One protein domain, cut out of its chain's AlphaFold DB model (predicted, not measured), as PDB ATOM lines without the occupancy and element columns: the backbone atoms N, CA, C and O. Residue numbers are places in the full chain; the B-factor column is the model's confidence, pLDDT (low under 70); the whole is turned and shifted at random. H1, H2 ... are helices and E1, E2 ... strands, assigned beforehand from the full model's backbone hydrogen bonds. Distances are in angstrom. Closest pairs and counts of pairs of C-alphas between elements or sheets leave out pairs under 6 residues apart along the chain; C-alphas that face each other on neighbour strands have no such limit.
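What this domain is: This is residues 7 to 61 of the 61 residues of an uncharacterized protein of Streptomyces sp. 130 (UniProt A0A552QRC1). A small sheet of three strands, E1, E2 and E3, has one long helix, H1, over one face, with the other face bare. H1 runs along the strands and is far longer than the sheet, and its length makes the long axis of a rod. The printed part has 55 residues, with one named helix followed by three named strands; the sheet's order is E1 - E2 - E3, all antiparallel, and the class is mixed, helices and strands. The whole is only just compact, close to loose, with a radius of gyration of the C-alphas of 12.1 A and spans of 41 by 15 by 12 A.

Where its parts are: In the sheet, E2 covers residues 48 to 53 and is 14.8 A long from first to last C-alpha. E1 is residues 42 to 45, 10.1 A, and E3 is residues 56 to 60, 12.5 A, ending at C-alpha 60 at (162.030, 272.066, 167.119). H1, residues 7 to 34, measures 40.6 A, from C-alpha 7 at (159.456, 267.061, 147.464) to C-alpha 34 at (170.241, 257.823, 185.521).

How they stand to each other: E1, E2 and E3 form a meander, each strand the antiparallel neighbour of the one before. The hairpin of E1 and E2 has N 43 and O 50 within hydrogen-bond range at 2.9 A. In the hairpin of E2 and E3, N 51 and O 58 are 3.0 A apart. H1 is on the sheet in two layers, a helix on one face of a sheet, at a height over the sheet of 7.9 A. It lies over E2 and E3, along the strands, at 14 degrees to E2 on the local plane. The closest C-alphas of H1 and E3 are those of Ala 24 and Trp 57, 5.2 A apart; for H1 and E2 they are those of Ala 17 and Phe 48, 5.6 A. In H1 every O i to N i+4 pair is within hydrogen-bond range.

The domain as a whole: The two C-alphas farthest apart, those of Gly 7 and Gly 35, are 41.2 A from each other. The printed part has no cut. The links E1 to E2 and E2 to E3 are tight, and H1 to E1 is short. Mean pLDDT of the printed part is 92.5, and no printed residue is under 70.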
ATOM      1  N   GLY A   7     160.357 267.967 146.750       82.19
ATOM      2  CA  GLY A   7     159.456 267.061 147.464       82.19
ATOM      3  C   GLY A   7     160.153 265.920 148.218       82.19
ATOM      4  O   GLY A   7     159.669 265.510 149.276       82.19
ATOM      5  N   ASP A   8     161.287 265.424 147.728       86.12
ATOM      6  CA  ASP A   8     162.067 264.367 148.380       86.12
ATOM      7  C   ASP A   8     162.832 264.914 149.580       86.12
ATOM      8  O   ASP A   8     162.810 264.301 150.646       86.12
ATOM      9  N   LEU A   9     163.393 266.120 149.451       86.56
ATOM     10  CA  LEU A   9     164.026 266.808 150.575       86.56
ATOM     11  C   LEU A   9     163.028 267.041 151.719       86.56
ATOM     12  O   LEU A   9     163.299 266.656 152.851       86.56
ATOM     13  N   ARG A  10     161.828 267.559 151.425       86.25
ATOM     14  CA  ARG A  10     160.794 267.755 152.459       86.25
ATOM     15  C   ARG A  10     160.284 266.450 153.074       86.25
ATOM     16  O   ARG A  10     159.742 266.454 154.179       86.25
ATOM     17  N   ARG A  11     160.351 265.327 152.353       88.88
ATOM     18  CA  ARG A  11     160.034 264.008 152.925       88.88
ATOM     19  C   ARG A  11     161.139 263.554 153.872       88.88
ATOM     20  O   ARG A  11     160.819 263.155 154.986       88.88
ATOM     21  N   ALA A  12     162.398 263.695 153.467       89.56
ATOM     22  CA  ALA A  12     163.545 263.379 154.307       89.56
ATOM     23  C   ALA A  12     163.583 264.238 155.584       89.56
ATOM     24  O   ALA A  12     163.794 263.697 156.663       89.56
ATOM     25  N   GLU A  13     163.307 265.542 155.492       92.00
ATOM     26  CA  GLU A  13     163.235 266.447 156.653       92.00
ATOM     27  C   GLU A  13     162.125 266.045 157.634       92.00
ATOM     28  O   GLU A  13     162.352 266.014 158.841       92.00
ATOM     29  N   ARG A  14     160.939 265.666 157.136       91.56
ATOM     30  CA  ARG A  14     159.851 265.165 157.997       91.56
ATOM     31  C   ARG A  14     160.222 263.863 158.694       91.56
ATOM     32  O   ARG A  14     160.017 263.745 159.895       91.56
ATOM     33  N   GLN A  15     160.812 262.920 157.963       93.88
ATOM     34  CA  GLN A  15     161.278 261.667 158.552       93.88
ATOM     35  C   GLN A  15     162.377 261.914 159.596       93.88
ATOM     36  O   GLN A  15     162.393 261.286 160.650       93.88
ATOM     37  N   ALA A  16     163.280 262.862 159.338       93.12
ATOM     38  CA  ALA A  16     164.303 263.262 160.295       93.12
ATOM     39  C   ALA A  16     163.691 263.882 161.564       93.12
ATOM     40  O   ALA A  16     164.147 263.579 162.664       93.12
ATOM     41  N   ALA A  17     162.632 264.687 161.434       92.06
ATOM     42  CA  ALA A  17     161.896 265.242 162.567       92.06
ATOM     43  C   ALA A  17     161.168 264.172 163.405       92.06
ATOM     44  O   ALA A  17     161.152 264.263 164.632       92.06
ATOM     45  N   GLU A  18     160.599 263.146 162.767       94.75
ATOM     46  CA  GLU A  18     159.993 261.998 163.459       94.75
ATOM     47  C   GLU A  18     161.045 261.227 164.269       94.75
ATOM     48  O   GLU A  18     160.875 261.014 165.469       94.75
ATOM     49  N   LEU A  19     162.194 260.922 163.657       96.00
ATOM     50  CA  LEU A  19     163.323 260.293 164.351       96.00
ATOM     51  C   LEU A  19     163.857 261.168 165.494       96.00
ATOM     52  O   LEU A  19     164.231 260.664 166.552       96.00
ATOM     53  N   ALA A  20     163.876 262.488 165.319       96.38
ATOM     54  CA  ALA A  20     164.271 263.422 166.366       96.38
ATOM     55  C   ALA A  20     163.325 263.371 167.581       96.38
ATOM     56  O   ALA A  20     163.784 263.510 168.719       96.38
ATOM     57  N   ALA A  21     162.027 263.135 167.361       95.19
ATOM     58  CA  ALA A  21     161.059 262.929 168.438       95.19
ATOM     59  C   ALA A  21     161.333 261.625 169.199       95.19
ATOM     60  O   ALA A  21     161.385 261.646 170.429       95.19
ATOM     61  N   GLU A  22     161.620 260.531 168.488       96.88
ATOM     62  CA  GLU A  22     162.030 259.268 169.115       96.88
ATOM     63  C   GLU A  22     163.304 259.436 169.958       96.88
ATOM     64  O   GLU A  22     163.386 258.947 171.086       96.88
ATOM     65  N   VAL A  23     164.288 260.196 169.463       96.06
ATOM     66  CA  VAL A  23     165.509 260.518 170.216       96.06
ATOM     67  C   VAL A  23     165.186 261.300 171.494       96.06
ATOM     68  O   VAL A  23     165.722 260.972 172.551       96.06
ATOM     69  N   ALA A  24     164.306 262.303 171.441       96.19
ATOM     70  CA  ALA A  24     163.908 263.066 172.628       96.19
ATOM     71  C   ALA A  24     163.233 262.181 173.698       96.19
ATOM     72  O   ALA A  24     163.479 262.356 174.899       96.19
ATOM     73  N   ASP A  25     162.437 261.200 173.273       96.00
ATOM     74  CA  ASP A  25     161.807 260.230 174.169       96.00
ATOM     75  C   ASP A  25     162.828 259.263 174.776       96.00
ATOM     76  O   ASP A  25     162.773 258.981 175.976       96.00
ATOM     77  N   LEU A  26     163.798 258.787 173.993       96.38
ATOM     78  CA  LEU A  26     164.891 257.947 174.492       96.38
ATOM     79  C   LEU A  26     165.766 258.693 175.504       96.38
ATOM     80  O   LEU A  26     166.064 258.155 176.568       96.38
ATOM     81  N   LEU A  27     166.127 259.946 175.223       95.69
ATOM     82  CA  LEU A  27     166.885 260.791 176.151       95.69
ATOM     83  C   LEU A  27     166.120 260.996 177.464       95.69
ATOM     84  O   LEU A  27     166.689 260.888 178.550       95.69
ATOM     85  N   THR A  28     164.806 261.207 177.372       94.62
ATOM     86  CA  THR A  28     163.927 261.293 178.543       94.62
ATOM     87  C   THR A  28     163.913 259.986 179.344       94.62
ATOM     88  O   THR A  28     163.964 260.013 180.573       94.62
ATOM     89  N   GLN A  29     163.868 258.830 178.677       95.75
ATOM     90  CA  GLN A  29     163.914 257.520 179.336       95.75
ATOM     91  C   GLN A  29     165.258 257.258 180.025       95.75
ATOM     92  O   GLN A  29     165.272 256.754 181.147       95.75
ATOM     93  N   ILE A  30     166.373 257.645 179.401       94.69
ATOM     94  CA  ILE A  30     167.711 257.551 180.003       94.69
ATOM     95  C   ILE A  30     167.775 258.385 181.286       94.69
ATOM     96  O   ILE A  30     168.278 257.921 182.308       94.69
ATOM     97  N   GLU A  31     167.235 259.600 181.284       94.75
ATOM     98  CA  GLU A  31     167.254 260.451 182.479       94.75
ATOM     99  C   GLU A  31     166.357 259.937 183.605       94.75
ATOM    100  O   GLU A  31     166.674 260.125 184.777       94.75
ATOM    101  N   ARG A  32     165.281 259.207 183.291       93.56
ATOM    102  CA  ARG A  32     164.481 258.533 184.327       93.56
ATOM    103  C   ARG A  32     165.269 257.458 185.073       93.56
ATOM    104  O   ARG A  32     164.973 257.214 186.238       93.56
ATOM    105  N   THR A  33     166.241 256.811 184.427       95.00
ATOM    106  CA  THR A  33     167.041 255.742 185.048       95.00
ATOM    107  C   THR A  33     168.329 256.257 185.681       95.00
ATOM    108  O   THR A  33     168.774 255.716 186.688       95.00
ATOM    109  N   THR A  34     168.923 257.304 185.111       95.62
ATOM    110  CA  THR A  34     170.241 257.823 185.521       95.62
ATOM    111  C   THR A  34     170.178 259.121 186.328       95.62
ATOM    112  O   THR A  34     171.192 259.541 186.881       95.62
ATOM    113  N   GLY A  35     168.999 259.736 186.433       91.50
ATOM    114  CA  GLY A  35     168.776 261.013 187.102       91.50
ATOM    115  C   GLY A  35     168.578 262.159 186.110       91.50
ATOM    116  O   GLY A  35     169.191 262.211 185.044       91.50
ATOM    117  N   GLU A  36     167.714 263.104 186.478       90.25
ATOM    118  CA  GLU A  36     167.449 264.287 185.665       90.25
ATOM    119  C   GLU A  36     168.739 265.096 185.433       90.25
ATOM    120  O   GLU A  36     169.484 265.393 186.368       90.25
ATOM    121  N   GLY A  37     169.010 265.473 184.178       88.25
ATOM    122  CA  GLY A  37     170.193 266.273 183.832       88.25
ATOM    123  C   GLY A  37     171.488 265.477 183.655       88.25
ATOM    124  O   GLY A  37     172.546 266.085 183.441       88.25
ATOM    125  N   SER A  38     171.417 264.142 183.721       92.38
ATOM    126  CA  SER A  38     172.543 263.243 183.442       92.38
ATOM    127  C   SER A  38     172.992 263.302 181.980       92.38
ATOM    128  O   SER A  38     174.184 263.171 181.697       92.38
ATOM    129  N   VAL A  39     172.062 263.563 181.054       93.38
ATOM    130  CA  VAL A  39     172.348 263.741 179.630       93.38
ATOM    131  C   VAL A  39     172.346 265.225 179.275       93.38
ATOM    132  O   VAL A  39     171.468 265.996 179.667       93.38
ATOM    133  N   ARG A  40     173.369 265.650 178.531       91.31
ATOM    134  CA  ARG A  40     173.585 267.048 178.141       91.31
ATOM    135  C   ARG A  40     173.947 267.134 176.671       91.31
ATOM    136  O   ARG A  40     174.700 266.305 176.172       91.31
ATOM    137  N   GLY A  41     173.460 268.178 176.012       92.19
ATOM    138  CA  GLY A  41     173.836 268.496 174.641       92.19
ATOM    139  C   GLY A  41     172.685 269.055 173.818       92.19
ATOM    140  O   GLY A  41     171.569 269.242 174.306       92.19
ATOM    141  N   THR A  42     173.004 269.291 172.553       95.00
ATOM    142  CA  THR A  42     172.072 269.683 171.502       95.00
ATOM    143  C   THR A  42     172.387 268.828 170.280       95.00
ATOM    144  O   THR A  42     173.557 268.676 169.930       95.00
ATOM    145  N   ILE A  43     171.361 268.274 169.639       94.56
ATOM    146  CA  ILE A  43     171.482 267.527 168.385       94.56
ATOM    147  C   ILE A  43     170.780 268.349 167.312       94.56
ATOM    148  O   ILE A  43     169.594 268.635 167.432       94.56
ATOM    149  N   THR A  44     171.499 268.741 166.269       94.69
ATOM    150  CA  THR A  44     170.957 269.523 165.153       94.69
ATOM    151  C   THR A  44     171.058 268.741 163.855       94.69
ATOM    152  O   THR A  44     172.052 268.061 163.597       94.69
ATOM    153  N   GLY A  45     170.032 268.863 163.022       90.38
ATOM    154  CA  GLY A  45     170.007 268.287 161.687       90.38
ATOM    155  C   GLY A  45     169.104 269.082 160.743       90.38
ATOM    156  O   GLY A  45     168.472 270.058 161.148       90.38
ATOM    157  N   PRO A  46     169.053 268.706 159.458       88.06
ATOM    158  CA  PRO A  46     168.149 269.336 158.503       88.06
ATOM    159  C   PRO A  46     166.692 269.188 158.953       88.06
ATOM    160  O   PRO A  46     166.216 268.071 159.147       88.06
ATOM    161  N   GLY A  47     166.002 270.314 159.134       87.06
ATOM    162  CA  GLY A  47     164.599 270.339 159.548       87.06
ATOM    163  C   GLY A  47     164.342 269.988 161.016       87.06
ATOM    164  O   GLY A  47     163.180 269.801 161.368       87.06
ATOM    165  N   PHE A  48     165.376 269.878 161.870       93.88
ATOM    166  CA  PHE A  48     165.159 269.693 163.306       93.88
ATOM    167  C   PHE A  48     166.310 270.143 164.234       93.88
ATOM    168  O   PHE A  48     167.493 270.142 163.890       93.88
ATOM    169  N   GLU A  49     165.957 270.429 165.484       97.12
ATOM    170  CA  GLU A  49     166.856 270.589 166.629       97.12
ATOM    171  C   GLU A  49     166.268 269.851 167.841       97.12
ATOM    172  O   GLU A  49     165.147 270.136 168.261       97.12
ATOM    173  N   VAL A  50     167.036 268.938 168.440       97.00
ATOM    174  CA  VAL A  50     166.739 268.323 169.741       97.00
ATOM    175  C   VAL A  50     167.588 269.007 170.799       97.00
ATOM    176  O   VAL A  50     168.817 268.919 170.788       97.00
ATOM    177  N   ARG A  51     166.936 269.683 171.742       96.00
ATOM    178  CA  ARG A  51     167.621 270.373 172.839       96.00
ATOM    179  C   ARG A  51     166.839 270.258 174.133       96.00
ATOM    180  O   ARG A  51     165.619 270.081 174.134       96.00
ATOM    181  N   ARG A  52     167.531 270.445 175.249       92.44
ATOM    182  CA  ARG A  52     166.885 270.554 176.554       92.44
ATOM    183  C   ARG A  52     166.292 271.953 176.751       92.44
ATOM    184  O   ARG A  52     166.976 272.955 176.549       92.44
ATOM    185  N   ILE A  53     165.032 272.028 177.178       90.56
ATOM    186  CA  ILE A  53     164.372 273.256 177.637       90.56
ATOM    187  C   ILE A  53     163.827 272.986 179.041       90.56
ATOM    188  O   ILE A  53     162.866 272.238 179.214       90.56
ATOM    189  N   GLY A  54     164.477 273.559 180.056       86.88
ATOM    190  CA  GLY A  54     164.200 273.215 181.451       86.88
ATOM    191  C   GLY A  54     164.519 271.745 181.735       86.88
ATOM    192  O   GLY A  54     165.637 271.293 181.492       86.88
ATOM    193  N   SER A  55     163.530 270.996 182.219       84.94
ATOM    194  CA  SER A  55     163.633 269.566 182.541       84.94
ATOM    195  C   SER A  55     163.296 268.631 181.372       84.94
ATOM    196  O   SER A  55     163.327 267.414 181.532       84.94
ATOM    197  N   ARG A  56     162.960 269.169 180.191       90.00
ATOM    198  CA  ARG A  56     162.398 268.389 179.082       90.00
ATOM    199  C   ARG A  56     163.247 268.458 177.815       90.00
ATOM    200  O   ARG A  56     163.612 269.542 177.356       90.00
ATOM    201  N   TRP A  57     163.474 267.304 177.195       95.38
ATOM    202  CA  TRP A  57     163.959 267.223 175.818       95.38
ATOM    203  C   TRP A  57     162.857 267.642 174.844       95.38
ATOM    204  O   TRP A  57     161.731 267.152 174.905       95.38
ATOM    205  N   THR A  58     163.170 268.610 173.989       94.88
ATOM    206  CA  THR A  58     162.224 269.231 173.061       94.88
ATOM    207  C   THR A  58     162.781 269.175 171.649       94.88
ATOM    208  O   THR A  58     163.951 269.504 171.441       94.88
ATOM    209  N   VAL A  59     161.925 268.813 170.695       96.44
ATOM    210  CA  VAL A  59     162.210 268.907 169.261       96.44
ATOM    211  C   VAL A  59     161.642 270.213 168.720       96.44
ATOM    212  O   VAL A  59     160.498 270.569 169.006       96.44
ATOM    213  N   ARG A  60     162.449 270.934 167.949       93.06
ATOM    214  CA  ARG A  60     162.030 272.066 167.119       93.06
ATOM    215  C   ARG A  60     162.219 271.676 165.665       93.06
ATOM    216  O   ARG A  60     163.257 271.108 165.360       93.06
ATOM    217  N   THR A  61     161.249 271.978 164.812       85.88
ATOM    218  CA  THR A  61     161.260 271.700 163.366       85.88
ATOM    219  C   THR A  61     161.014 272.978 162.594       85.88
ATOM    220  O   THR A  61     160.109 273.722 163.048       85.88
TER     221      THR A  61